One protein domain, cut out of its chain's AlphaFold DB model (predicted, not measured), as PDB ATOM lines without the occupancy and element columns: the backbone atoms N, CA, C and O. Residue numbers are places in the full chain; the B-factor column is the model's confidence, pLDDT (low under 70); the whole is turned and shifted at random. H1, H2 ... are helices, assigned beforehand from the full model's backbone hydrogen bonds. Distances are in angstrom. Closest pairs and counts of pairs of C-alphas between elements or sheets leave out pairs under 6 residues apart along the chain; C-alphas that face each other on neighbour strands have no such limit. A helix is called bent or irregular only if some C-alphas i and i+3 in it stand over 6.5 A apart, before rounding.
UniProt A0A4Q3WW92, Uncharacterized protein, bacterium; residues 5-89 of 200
ATOM      1  N   THR A   5      34.726  27.738 -11.877       84.31
ATOM      2  CA  THR A   5      35.715  27.276 -12.861       84.31
ATOM      3  C   THR A   5      36.390  25.957 -12.467       84.31
ATOM      4  O   THR A   5      36.726  25.163 -13.340       84.31
ATOM      5  N   GLY A   6      36.622  25.723 -11.174       87.00
ATOM      6  CA  GLY A   6      37.166  24.464 -10.663       87.00
ATOM      7  C   GLY A   6      36.191  23.299 -10.827       87.00
ATOM      8  O   GLY A   6      36.605  22.229 -11.262       87.00
ATOM      9  N   GLU A   7      34.903  23.527 -10.558       86.94
ATOM     10  CA  GLU A   7      33.839  22.531 -10.767       86.94
ATOM     11  C   GLU A   7      33.684  22.179 -12.252       86.94
ATOM     12  O   GLU A   7      33.683  21.002 -12.608       86.94
ATOM     13  N   TYR A   8      33.687  23.185 -13.136       87.31
ATOM     14  CA  TYR A   8      33.686  22.951 -14.580       87.31
ATOM     15  C   TYR A   8      34.909  22.147 -15.047       87.31
ATOM     16  O   TYR A   8      34.767  21.200 -15.812       87.31
ATOM     17  N   ARG A   9      36.118  22.472 -14.565       86.69
ATOM     18  CA  ARG A   9      37.342  21.728 -14.922       86.69
ATOM     19  C   ARG A   9      37.278  20.258 -14.515       86.69
ATOM     20  O   ARG A   9      37.756  19.421 -15.273       86.69
ATOM     21  N   ALA A  10      36.719  19.962 -13.343       86.88
ATOM     22  CA  ALA A  10      36.546  18.590 -12.881       86.88
ATOM     23  C   ALA A  10      35.550  17.824 -13.767       86.88
ATOM     24  O   ALA A  10      35.866  16.731 -14.222       86.88
ATOM     25  N   GLU A  11      34.406  18.437 -14.093       86.12
ATOM     26  CA  GLU A  11      33.392  17.840 -14.976       86.12
ATOM     27  C   GLU A  11      33.933  17.596 -16.397       86.12
ATOM     28  O   GLU A  11      33.672  16.558 -17.004       86.12
ATOM     29  N   VAL A  12      34.739  18.520 -16.929       86.69
ATOM     30  CA  VAL A  12      35.411  18.341 -18.225       86.69
ATOM     31  C   VAL A  12      36.426  17.200 -18.177       86.69
ATOM     32  O   VAL A  12      36.489  16.413 -19.119       86.69
ATOM     33  N   ALA A  13      37.212  17.092 -17.102       84.62
ATOM     34  CA  ALA A  13      38.209  16.033 -16.954       84.62
ATOM     35  C   ALA A  13      37.562  14.641 -16.882       84.62
ATOM     36  O   ALA A  13      38.023  13.727 -17.557       84.62
ATOM     37  N   GLU A  14      36.464  14.505 -16.136       84.69
ATOM     38  CA  GLU A  14      35.677  13.269 -16.055       84.69
ATOM     39  C   GLU A  14      35.120  12.863 -17.430       84.69
ATOM     40  O   GLU A  14      35.206  11.709 -17.843       84.69
ATOM     41  N   ARG A  15      34.592  13.827 -18.197       80.75
ATOM     42  CA  ARG A  15      34.022  13.558 -19.526       80.75
ATOM     43  C   ARG A  15      35.072  13.287 -20.601       80.75
ATOM     44  O   ARG A  15      34.764  12.590 -21.568       80.75
ATOM     45  N   ALA A  16      36.287  13.818 -20.462       77.44
ATOM     46  CA  ALA A  16      37.364  13.631 -21.434       77.44
ATOM     47  C   ALA A  16      37.794  12.159 -21.559       77.44
ATOM     48  O   ALA A  16      38.145  11.711 -22.650       77.44
ATOM     49  N   GLU A  17      37.695  11.387 -20.474       76.88
ATOM     50  CA  GLU A  17      38.069   9.969 -20.446       76.88
ATOM     51  C   GLU A  17      37.202   9.108 -21.385       76.88
ATOM     52  O   GLU A  17      37.676   8.134 -21.965       76.88
ATOM     53  N   LYS A  18      35.959   9.532 -21.654       77.50
ATOM     54  CA  LYS A  18      35.015   8.854 -22.561       77.50
ATOM     55  C   LYS A  18      35.502   8.766 -24.013       77.50
ATOM     56  O   LYS A  18      34.988   7.932 -24.765       77.50
ATOM     57  N   TYR A  19      36.413   9.644 -24.428       73.69
ATOM     58  CA  TYR A  19      36.828   9.784 -25.826       73.69
ATOM     59  C   TYR A  19      38.208   9.179 -26.113       73.69
ATOM     60  O   TYR A  19      38.570   9.065 -27.278       73.69
ATOM     61  N   LEU A  20      38.959   8.762 -25.086       75.25
ATOM     62  CA  LEU A  20      40.290   8.165 -25.237       75.25
ATOM     63  C   LEU A  20      40.221   6.752 -25.839       75.25
ATOM     64  O   LEU A  20      39.383   5.946 -25.441       75.25
ATOM     65  N   GLY A  21      41.141   6.450 -26.763       74.81
ATOM     66  CA  GLY A  21      41.360   5.099 -27.298       74.81
ATOM     67  C   GLY A  21      40.251   4.568 -28.211       74.81
ATOM     68  O   GLY A  21      40.133   3.356 -28.382       74.81
ATOM     69  N   LYS A  22      39.397   5.451 -28.744       84.19
ATOM     70  CA  LYS A  22      38.291   5.080 -29.633       84.19
ATOM     71  C   LYS A  22      38.653   5.313 -31.100       84.19
ATOM     72  O   LYS A  22      39.240   6.351 -31.409       84.19
ATOM     73  N   PRO A  23      38.246   4.406 -32.005       86.38
ATOM     74  CA  PRO A  23      38.446   4.597 -33.434       86.38
ATOM     75  C   PRO A  23      37.609   5.771 -33.955       86.38
ATOM     76  O   PRO A  23      36.552   6.097 -33.404       86.38
ATOM     77  N   MET A  24      38.049   6.370 -35.060       85.62
ATOM     78  CA  MET A  24      37.443   7.551 -35.682       85.62
ATOM     79  C   MET A  24      35.927   7.422 -35.899       85.62
ATOM     80  O   MET A  24      35.179   8.370 -35.654       85.62
ATOM     81  N   LYS A  25      35.440   6.240 -36.290       85.12
ATOM     82  CA  LYS A  25      34.005   5.963 -36.492       85.12
ATOM     83  C   LYS A  25      33.148   6.128 -35.226       85.12
ATOM     84  O   LYS A  25      31.961   6.428 -35.339       85.12
ATOM     85  N   GLU A  26      33.734   5.947 -34.043       85.62
ATOM     86  CA  GLU A  26      33.059   6.025 -32.737       85.62
ATOM     87  C   GLU A  26      33.225   7.386 -32.049       85.62
ATOM     88  O   GLU A  26      32.579   7.650 -31.030       85.62
ATOM     89  N   LEU A  27      34.081   8.257 -32.588       86.00
ATOM     90  CA  LEU A  27      34.235   9.622 -32.102       86.00
ATOM     91  C   LEU A  27      33.036  10.470 -32.535       86.00
ATOM     92  O   LEU A  27      32.545  10.348 -33.653       86.00
ATOM     93  N   ASP A  28      32.564  11.333 -31.639       88.31
ATOM     94  CA  ASP A  28      31.543  12.346 -31.922       88.31
ATOM     95  C   ASP A  28      32.000  13.662 -31.287       88.31
ATOM     96  O   ASP A  28      31.678  13.982 -30.133       88.31
ATOM     97  N   TYR A  29      32.818  14.423 -32.020       88.19
ATOM     98  CA  TYR A  29      33.278  15.730 -31.562       88.19
ATOM     99  C   TYR A  29      32.127  16.732 -31.529       88.19
ATOM    100  O   TYR A  29      32.169  17.673 -30.740       88.19
ATOM    101  N   SER A  30      31.060  16.525 -32.304       89.69
ATOM    102  CA  SER A  30      29.873  17.381 -32.231       89.69
ATOM    103  C   SER A  30      29.175  17.255 -30.874       89.69
ATOM    104  O   SER A  30      28.784  18.261 -30.281       89.69
ATOM    105  N   ALA A  31      29.011  16.037 -30.356       88.88
ATOM    106  CA  ALA A  31      28.508  15.784 -29.007       88.88
ATOM    107  C   ALA A  31      29.470  16.319 -27.939       88.88
ATOM    108  O   ALA A  31      29.031  17.009 -27.026       88.88
ATOM    109  N   MET A  32      30.779  16.101 -28.098       88.62
ATOM    110  CA  MET A  32      31.783  16.628 -27.169       88.62
ATOM    111  C   MET A  32      31.732  18.160 -27.058       88.62
ATOM    112  O   MET A  32      31.720  18.702 -25.957       88.62
ATOM    113  N   ILE A  33      31.676  18.876 -28.186       90.62
ATOM    114  CA  ILE A  33      31.594  20.342 -28.188       90.62
ATOM    115  C   ILE A  33      30.276  20.819 -27.567       90.62
ATOM    116  O   ILE A  33      30.288  21.796 -26.818       90.62
ATOM    117  N   ARG A  34      29.156  20.130 -27.821       90.06
ATOM    118  CA  ARG A  34      27.871  20.430 -27.166       90.06
ATOM    119  C   ARG A  34      27.964  20.291 -25.649       90.06
ATOM    120  O   ARG A  34      27.639  21.248 -24.955       90.06
ATOM    121  N   ASP A  35      28.508  19.181 -25.152       88.69
ATOM    122  CA  ASP A  35      28.711  18.945 -23.717       88.69
ATOM    123  C   ASP A  35      29.569  20.043 -23.063       88.69
ATOM    124  O   ASP A  35      29.259  20.519 -21.969       88.69
ATOM    125  N   LEU A  36      30.644  20.474 -23.736       89.88
ATOM    126  CA  LEU A  36      31.508  21.554 -23.249       89.88
ATOM    127  C   LEU A  36      30.766  22.894 -23.189       89.88
ATOM    128  O   LEU A  36      30.867  23.615 -22.199       89.88
ATOM    129  N   VAL A  37      29.998  23.229 -24.226       90.19
ATOM    130  CA  VAL A  37      29.223  24.477 -24.267       90.19
ATOM    131  C   VAL A  37      28.124  24.471 -23.206       90.19
ATOM    132  O   VAL A  37      27.968  25.458 -22.490       90.19
ATOM    133  N   GLU A  38      27.398  23.366 -23.046       90.38
ATOM    134  CA  GLU A  38      26.369  23.215 -22.012       90.38
ATOM    135  C   GLU A  38      26.958  23.337 -20.604       90.38
ATOM    136  O   GLU A  38      26.408  24.049 -19.759       90.38
ATOM    137  N   GLY A  39      28.116  22.717 -20.358       90.50
ATOM    138  CA  GLY A  39      28.850  22.874 -19.108       90.50
ATOM    139  C   GLY A  39      29.291  24.323 -18.875       90.50
ATOM    140  O   GLY A  39      29.072  24.869 -17.794       90.50
ATOM    141  N   ALA A  40      29.840  24.992 -19.889       90.00
ATOM    142  CA  ALA A  40      30.229  26.396 -19.781       90.00
ATOM    143  C   ALA A  40      29.028  27.287 -19.418       90.00
ATOM    144  O   ALA A  40      29.113  28.083 -18.480       90.00
ATOM    145  N   VAL A  41      27.880  27.086 -20.071       89.62
ATOM    146  CA  VAL A  41      26.631  27.797 -19.761       89.62
ATOM    147  C   VAL A  41      26.174  27.513 -18.323       89.62
ATOM    148  O   VAL A  41      25.877  28.456 -17.584       89.62
ATOM    149  N   LYS A  42      26.188  26.245 -17.887       92.00
ATOM    150  CA  LYS A  42      25.824  25.818 -16.522       92.00
ATOM    151  C   LYS A  42      26.633  26.547 -15.445       92.00
ATOM    152  O   LYS A  42      26.066  26.961 -14.435       92.00
ATOM    153  N   TYR A  43      27.931  26.754 -15.662       91.62
ATOM    154  CA  TYR A  43      28.801  27.457 -14.710       91.62
ATOM    155  C   TYR A  43      28.925  28.969 -14.974       91.62
ATOM    156  O   TYR A  43      29.735  29.634 -14.323       91.62
ATOM    157  N   SER A  44      28.100  29.530 -15.871       90.06
ATOM    158  CA  SER A  44      28.129  30.949 -16.273       90.06
ATOM    159  C   SER A  44      29.500  31.398 -16.795       90.06
ATOM    160  O   SER A  44      29.970  32.493 -16.486       90.06
ATOM    161  N   ILE A  45      30.161  30.524 -17.550       91.31
ATOM    162  CA  ILE A  45      31.428  30.785 -18.223       91.31
ATOM    163  C   ILE A  45      31.107  31.235 -19.647       91.31
ATOM    164  O   ILE A  45      30.474  30.508 -20.412       91.31
ATOM    165  N   GLU A  46      31.545  32.440 -20.002       89.00
ATOM    166  CA  GLU A  46      31.436  32.933 -21.372       89.00
ATOM    167  C   GLU A  46      32.367  32.130 -22.287       89.00
ATOM    168  O   GLU A  46      33.526  31.882 -21.948       89.00
ATOM    169  N   MET A  47      31.843  31.705 -23.437       88.50
ATOM    170  CA  MET A  47      32.566  30.948 -24.455       88.50
ATOM    171  C   MET A  47      32.971  31.894 -25.594       88.50
ATOM    172  O   MET A  47      32.111  32.275 -26.392       88.50
ATOM    173  N   PRO A  48      34.257  32.276 -25.708       92.75
ATOM    174  CA  PRO A  48      34.727  33.088 -26.825       92.75
ATOM    175  C   PRO A  48      34.462  32.431 -28.185       92.75
ATOM    176  O   PRO A  48      34.580  31.211 -28.343       92.75
ATOM    177  N   SER A  49      34.174  33.254 -29.194       92.44
ATOM    178  CA  SER A  49      33.908  32.817 -30.572       92.44
ATOM    179  C   SER A  49      35.040  31.987 -31.174       92.44
ATOM    180  O   SER A  49      34.789  31.060 -31.941       92.44
ATOM    181  N   ASP A  50      36.280  32.291 -30.800       94.94
ATOM    182  CA  ASP A  50      37.463  31.615 -31.327       94.94
ATOM    183  C   ASP A  50      37.486  30.138 -30.913       94.94
ATOM    184  O   ASP A  50      37.814  29.268 -31.721       94.94
ATOM    185  N   PHE A  51      37.026  29.812 -29.700       92.31
ATOM    186  CA  PHE A  51      36.895  28.419 -29.264       92.31
ATOM    187  C   PHE A  51      35.782  27.681 -30.011       92.31
ATOM    188  O   PHE A  51      35.940  26.509 -30.348       92.31
ATOM    189  N   MET A  52      34.682  28.367 -30.342       93.19
ATOM    190  CA  MET A  52      33.629  27.789 -31.185       93.19
ATOM    191  C   MET A  52      34.126  27.501 -32.604       93.19
ATOM    192  O   MET A  52      33.742  26.495 -33.201       93.19
ATOM    193  N   MET A  53      34.992  28.362 -33.144       95.94
ATOM    194  CA  MET A  53      35.618  28.147 -34.447       95.94
ATOM    195  C   MET A  53      36.517  26.909 -34.430       95.94
ATOM    196  O   MET A  53      36.392  26.063 -35.312       95.94
ATOM    197  N   VAL A  54      37.345  26.749 -33.393       94.62
ATOM    198  CA  VAL A  54      38.152  25.534 -33.194       94.62
ATOM    199  C   VAL A  54      37.261  24.292 -33.127       94.62
ATOM    200  O   VAL A  54      37.533  23.313 -33.818       94.62
ATOM    201  N   GLY A  55      36.162  24.346 -32.369       93.62
ATOM    202  CA  GLY A  55      35.198  23.247 -32.289       93.62
ATOM    203  C   GLY A  55      34.626  22.849 -33.654       93.62
ATOM    204  O   GLY A  55      34.603  21.668 -33.990       93.62
ATOM    205  N   LYS A  56      34.234  23.824 -34.486       93.44
ATOM    206  CA  LYS A  56      33.755  23.562 -35.857       93.44
ATOM    207  C   LYS A  56      34.822  22.921 -36.745       93.44
ATOM    208  O   LYS A  56      34.502  22.021 -37.522       93.44
ATOM    209  N   SER A  57      36.071  23.362 -36.631       95.50
ATOM    210  CA  SER A  57      37.184  22.765 -37.372       95.50
ATOM    211  C   SER A  57      37.397  21.306 -36.974       95.50
ATOM    212  O   SER A  57      37.547  20.462 -37.851       95.50
ATOM    213  N   LEU A  58      37.331  20.987 -35.676       92.12
ATOM    214  CA  LEU A  58      37.428  19.605 -35.192       92.12
ATOM    215  C   LEU A  58      36.296  18.729 -35.739       92.12
ATOM    216  O   LEU A  58      36.568  17.659 -36.268       92.12
ATOM    217  N   VAL A  59      35.047  19.205 -35.697       92.62
ATOM    218  CA  VAL A  59      33.891  18.495 -36.279       92.62
ATOM    219  C   VAL A  59      34.065  18.261 -37.784       92.62
ATOM    220  O   VAL A  59      33.709  17.208 -38.305       92.62
ATOM    221  N   THR A  60      34.640  19.226 -38.497       93.25
ATOM    222  CA  THR A  60      34.918  19.076 -39.933       93.25
ATOM    223  C   THR A  60      35.981  18.002 -40.181       93.25
ATOM    224  O   THR A  60      35.817  17.167 -41.067       93.25
ATOM    225  N   ILE A  61      37.047  17.990 -39.373       92.19
ATOM    226  CA  ILE A  61      38.105  16.975 -39.443       92.19
ATOM    227  C   ILE A  61      37.557  15.584 -39.114       92.19
ATOM    228  O   ILE A  61      37.937  14.634 -39.783       92.19
ATOM    229  N   GLU A  62      36.651  15.451 -38.143       90.69
ATOM    230  CA  GLU A  62      35.965  14.185 -37.846       90.69
ATOM    231  C   GLU A  62      35.213  13.653 -39.062       90.69
ATOM    232  O   GLU A  62      35.371  12.489 -39.414       90.69
ATOM    233  N   GLY A  63      34.418  14.505 -39.717       90.94
ATOM    234  CA  GLY A  63      33.651  14.112 -40.897       90.94
ATOM    235  C   GLY A  63      34.551  13.582 -42.011       90.94
ATOM    236  O   GLY A  63      34.329  12.487 -42.514       90.94
ATOM    237  N   ILE A  64      35.619  14.321 -42.325       92.56
ATOM    238  CA  ILE A  64      36.612  13.915 -43.332       92.56
ATOM    239  C   ILE A  64      37.347  12.642 -42.893       92.56
ATOM    240  O   ILE A  64      37.538  11.712 -43.670       92.56
ATOM    241  N   GLY A  65      37.764  12.587 -41.633       90.38
ATOM    242  CA  GLY A  65      38.532  11.483 -41.081       90.38
ATOM    243  C   GLY A  65      37.759  10.167 -41.072       90.38
ATOM    244  O   GLY A  65      38.327   9.132 -41.408       90.38
ATOM    245  N   LYS A  66      36.453  10.215 -40.778       91.06
ATOM    246  CA  LYS A  66      35.547   9.059 -40.862       91.06
ATOM    247  C   LYS A  66      35.423   8.499 -42.277       91.06
ATOM    248  O   LYS A  66      35.178   7.307 -42.414       91.06
ATOM    249  N   GLU A  67      35.569   9.326 -43.309       92.50
ATOM    250  CA  GLU A  67      35.551   8.867 -44.705       92.50
ATOM    251  C   GLU A  67      36.892   8.266 -45.144       92.50
ATOM    252  O   GLU A  67      36.907   7.340 -45.954       92.50
ATOM    253  N   ILE A  68      38.013   8.777 -44.623       94.38
ATOM    254  CA  ILE A  68      39.365   8.361 -45.030       94.38
ATOM    255  C   ILE A  68      39.819   7.092 -44.302       94.38
ATOM    256  O   ILE A  68      40.262   6.146 -44.951       94.38
ATOM    257  N   ASP A  69      39.746   7.081 -42.970       92.81
ATOM    258  CA  ASP A  69      40.183   5.957 -42.137       92.81
ATOM    259  C   ASP A  69      39.290   5.837 -40.886       92.81
ATOM    260  O   ASP A  69      39.544   6.473 -39.858       92.81
ATOM    261  N   PRO A  70      38.217   5.028 -40.958       90.81
ATOM    262  CA  PRO A  70      37.268   4.864 -39.860       90.81
ATOM    263  C   PRO A  70      37.845   4.163 -38.621       90.81
ATOM    264  O   PRO A  70      37.286   4.312 -37.531       90.81
ATOM    265  N   GLU A  71      38.908   3.370 -38.778       91.56
ATOM    266  CA  GLU A  71      39.487   2.550 -37.704       91.56
ATOM    267  C   GLU A  71      40.635   3.266 -36.975       91.56
ATOM    268  O   GLU A  71      41.068   2.804 -35.920       91.56
ATOM    269  N   LEU A  72      41.105   4.406 -37.493       89.50
ATOM    270  CA  LEU A  72      42.177   5.200 -36.896       89.50
ATOM    271  C   LEU A  72      41.829   5.667 -35.472       89.50
ATOM    272  O   LEU A  72      40.875   6.422 -35.270       89.50
ATOM    273  N   ASP A  73      42.657   5.304 -34.493       88.19
ATOM    274  CA  ASP A  73      42.664   5.931 -33.167       88.19
ATOM    275  C   ASP A  73      43.520   7.205 -33.195       88.19
ATOM    276  O   ASP A  73      44.738   7.187 -33.002       88.19
ATOM    277  N   VAL A  74      42.865   8.339 -33.437       85.56
ATOM    278  CA  VAL A  74      43.520   9.652 -33.545       85.56
ATOM    279  C   VAL A  74      44.239  10.039 -32.259       85.56
ATOM    280  O   VAL A  74      45.322  10.617 -32.308       85.56
ATOM    281  N   LEU A  75      43.624   9.782 -31.101       82.19
ATOM    282  CA  LEU A  75      44.171  10.226 -29.820       82.19
ATOM    283  C   LEU A  75      45.347   9.349 -29.395       82.19
ATOM    284  O   LEU A  75      46.332   9.879 -28.875       82.19
ATOM    285  N   GLY A  76      45.268   8.043 -29.657       85.00
ATOM    286  CA  GLY A  76      46.389   7.122 -29.498       85.00
ATOM    287  C   GLY A  76      47.585   7.530 -30.357       85.00
ATOM    288  O   GLY A  76      48.685   7.701 -29.832       85.00
ATOM    289  N   GLU A  77      47.356   7.792 -31.646       88.75
ATOM    290  CA  GLU A  77      48.415   8.158 -32.595       88.75
ATOM    291  C   GLU A  77      48.992   9.564 -32.335       88.75
ATOM    292  O   GLU A  77      50.189   9.806 -32.491       88.75
ATOM    293  N   ALA A  78      48.167  10.512 -31.872       88.62
ATOM    294  CA  ALA A  78      48.604  11.874 -31.551       88.62
ATOM    295  C   ALA A  78      49.374  11.977 -30.219       88.62
ATOM    296  O   ALA A  78      50.115  12.943 -30.006       88.62
ATOM    297  N   SER A  79      49.221  10.999 -29.321       87.75
ATOM    298  CA  SER A  79      49.834  10.963 -27.986       87.75
ATOM    299  C   SER A  79      51.338  11.312 -27.950       87.75
ATOM    300  O   SER A  79      51.711  12.237 -27.213       87.75
ATOM    301  N   PRO A  80      52.228  10.685 -28.756       91.00
ATOM    302  CA  PRO A  80      53.657  11.017 -28.752       91.00
ATOM    303  C   PRO A  80      53.945  12.473 -29.146       91.00
ATOM    304  O   PRO A  80      54.844  13.103 -28.580       91.00
ATOM    305  N   TYR A  81      53.164  13.044 -30.065       91.19
ATOM    306  CA  TYR A  81      53.316  14.436 -30.491       91.19
ATOM    307  C   TYR A  81      52.898  15.410 -29.390       91.19
ATOM    308  O   TYR A  81      53.588  16.403 -29.143       91.19
ATOM    309  N   VAL A  82      51.801  15.114 -28.685       88.31
ATOM    310  CA  VAL A  82      51.360  15.898 -27.522       88.31
ATOM    311  C   VAL A  82      52.421  15.858 -26.423       88.31
ATOM    312  O   VAL A  82      52.747  16.902 -25.856       88.31
ATOM    313  N   TYR A  83      53.010  14.691 -26.156       89.31
ATOM    314  CA  TYR A  83      54.077  14.551 -25.167       89.31
ATOM    315  C   TYR A  83      55.307  15.404 -25.510       89.31
ATOM    316  O   TYR A  83      55.796  16.149 -24.657       89.31
ATOM    317  N   GLU A  84      55.781  15.372 -26.758       90.38
ATOM    318  CA  GLU A  84      56.906  16.212 -27.191       90.38
ATOM    319  C   GLU A  84      56.567  17.713 -27.144       90.38
ATOM    320  O   GLU A  84      57.379  18.515 -26.675       90.38
ATOM    321  N   LEU A  85      55.348  18.117 -27.516       88.94
ATOM    322  CA  LEU A  85      54.896  19.510 -27.390       88.94
ATOM    323  C   LEU A  85      54.858  19.980 -25.930       88.94
ATOM    324  O   LEU A  85      55.309  21.088 -25.622       88.94
ATOM    325  N   LEU A  86      54.347  19.147 -25.021       87.50
ATOM    326  CA  LEU A  86      54.333  19.434 -23.588       87.50
ATOM    327  C   LEU A  86      55.758  19.539 -23.046       87.50
ATOM    328  O   LEU A  86      56.087  20.518 -22.379       87.50
ATOM    329  N   LYS A  87      56.635  18.598 -23.391       88.12
ATOM    330  CA  LYS A  87      58.050  18.617 -23.004       88.12
ATOM    331  C   LYS A  87      58.763  19.873 -23.493       88.12
ATOM    332  O   LYS A  87      59.540  20.464 -22.749       88.12
ATOM    333  N   GLN A  88      58.475  20.331 -24.708       86.44
ATOM    334  CA  GLN A  88      58.995  21.598 -25.209       86.44
ATOM    335  C   GLN A  88      58.433  22.786 -24.425       86.44
ATOM    336  O   GLN A  88      59.200  23.662 -24.023       86.44
ATOM    337  N   ARG A  89      57.117  22.828 -24.184       80.62
ATOM    338  CA  ARG A  89      56.447  23.929 -23.474       80.62
ATOM    339  C   ARG A  89      56.905  24.068 -22.026       80.62
ATOM    340  O   ARG A  89      57.124  25.189 -21.583       80.62
TER     341      ARG A  89
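AT A GLANCE: This is residues 5 to 89 of the 200 residues of an uncharacterized protein of bacterium (UniProt A0A4Q3WW92). Three helices run side by side in alternating directions, H1 and H3 each packing on part of H2 between them without meeting; H4, which follows H3 along the chain after a tight link, touches none of the three, and its residues 78 to 89 stick out. The printed part has 85 residues with four named helices, H1 to H4 in chain order, and no named strand: all helix. It is only just compact, close to loose, with a radius of gyration of the C-alphas of 14.1 A, spanning 38 by 31 by 23 A.

HOW THE PARTS SIT: H3, residues 49 to 68, touches H2, residues 29 to 42, in a helical hairpin with a shallow tilt of 23 degrees, opposite ways; the closest C-alphas, Val 59 and Tyr 29, are 5.5 A apart. H1, residues 5 to 19, forms another with H2, tilt 18 degrees, closest C-alphas Tyr 8 and Gly 39, 6.6 A. H4, residues 74 to 89, touches no helix. Every O i to N i+4 pair is within hydrogen-bond range in H2 and H3, 8 of 11 in H1, 10 of 12 in H4.

IN THESE COORDINATES: H3 is 28.9 A long, H1 21.8 A, H4 21.7 A, H2 19.6 A. C-alpha 5 is at (35.715, 27.276, -12.861), C-alpha 89 at (56.447, 23.929, -23.474). H4 is irregular, C-alphas 77 and 80 being 7.1 A apart.

THE WHOLE: The C-alphas farthest apart, Ser 44 and Ile 68, are 38.3 A apart. The printed part has no cut, no link is long, and no printed residue is under 70.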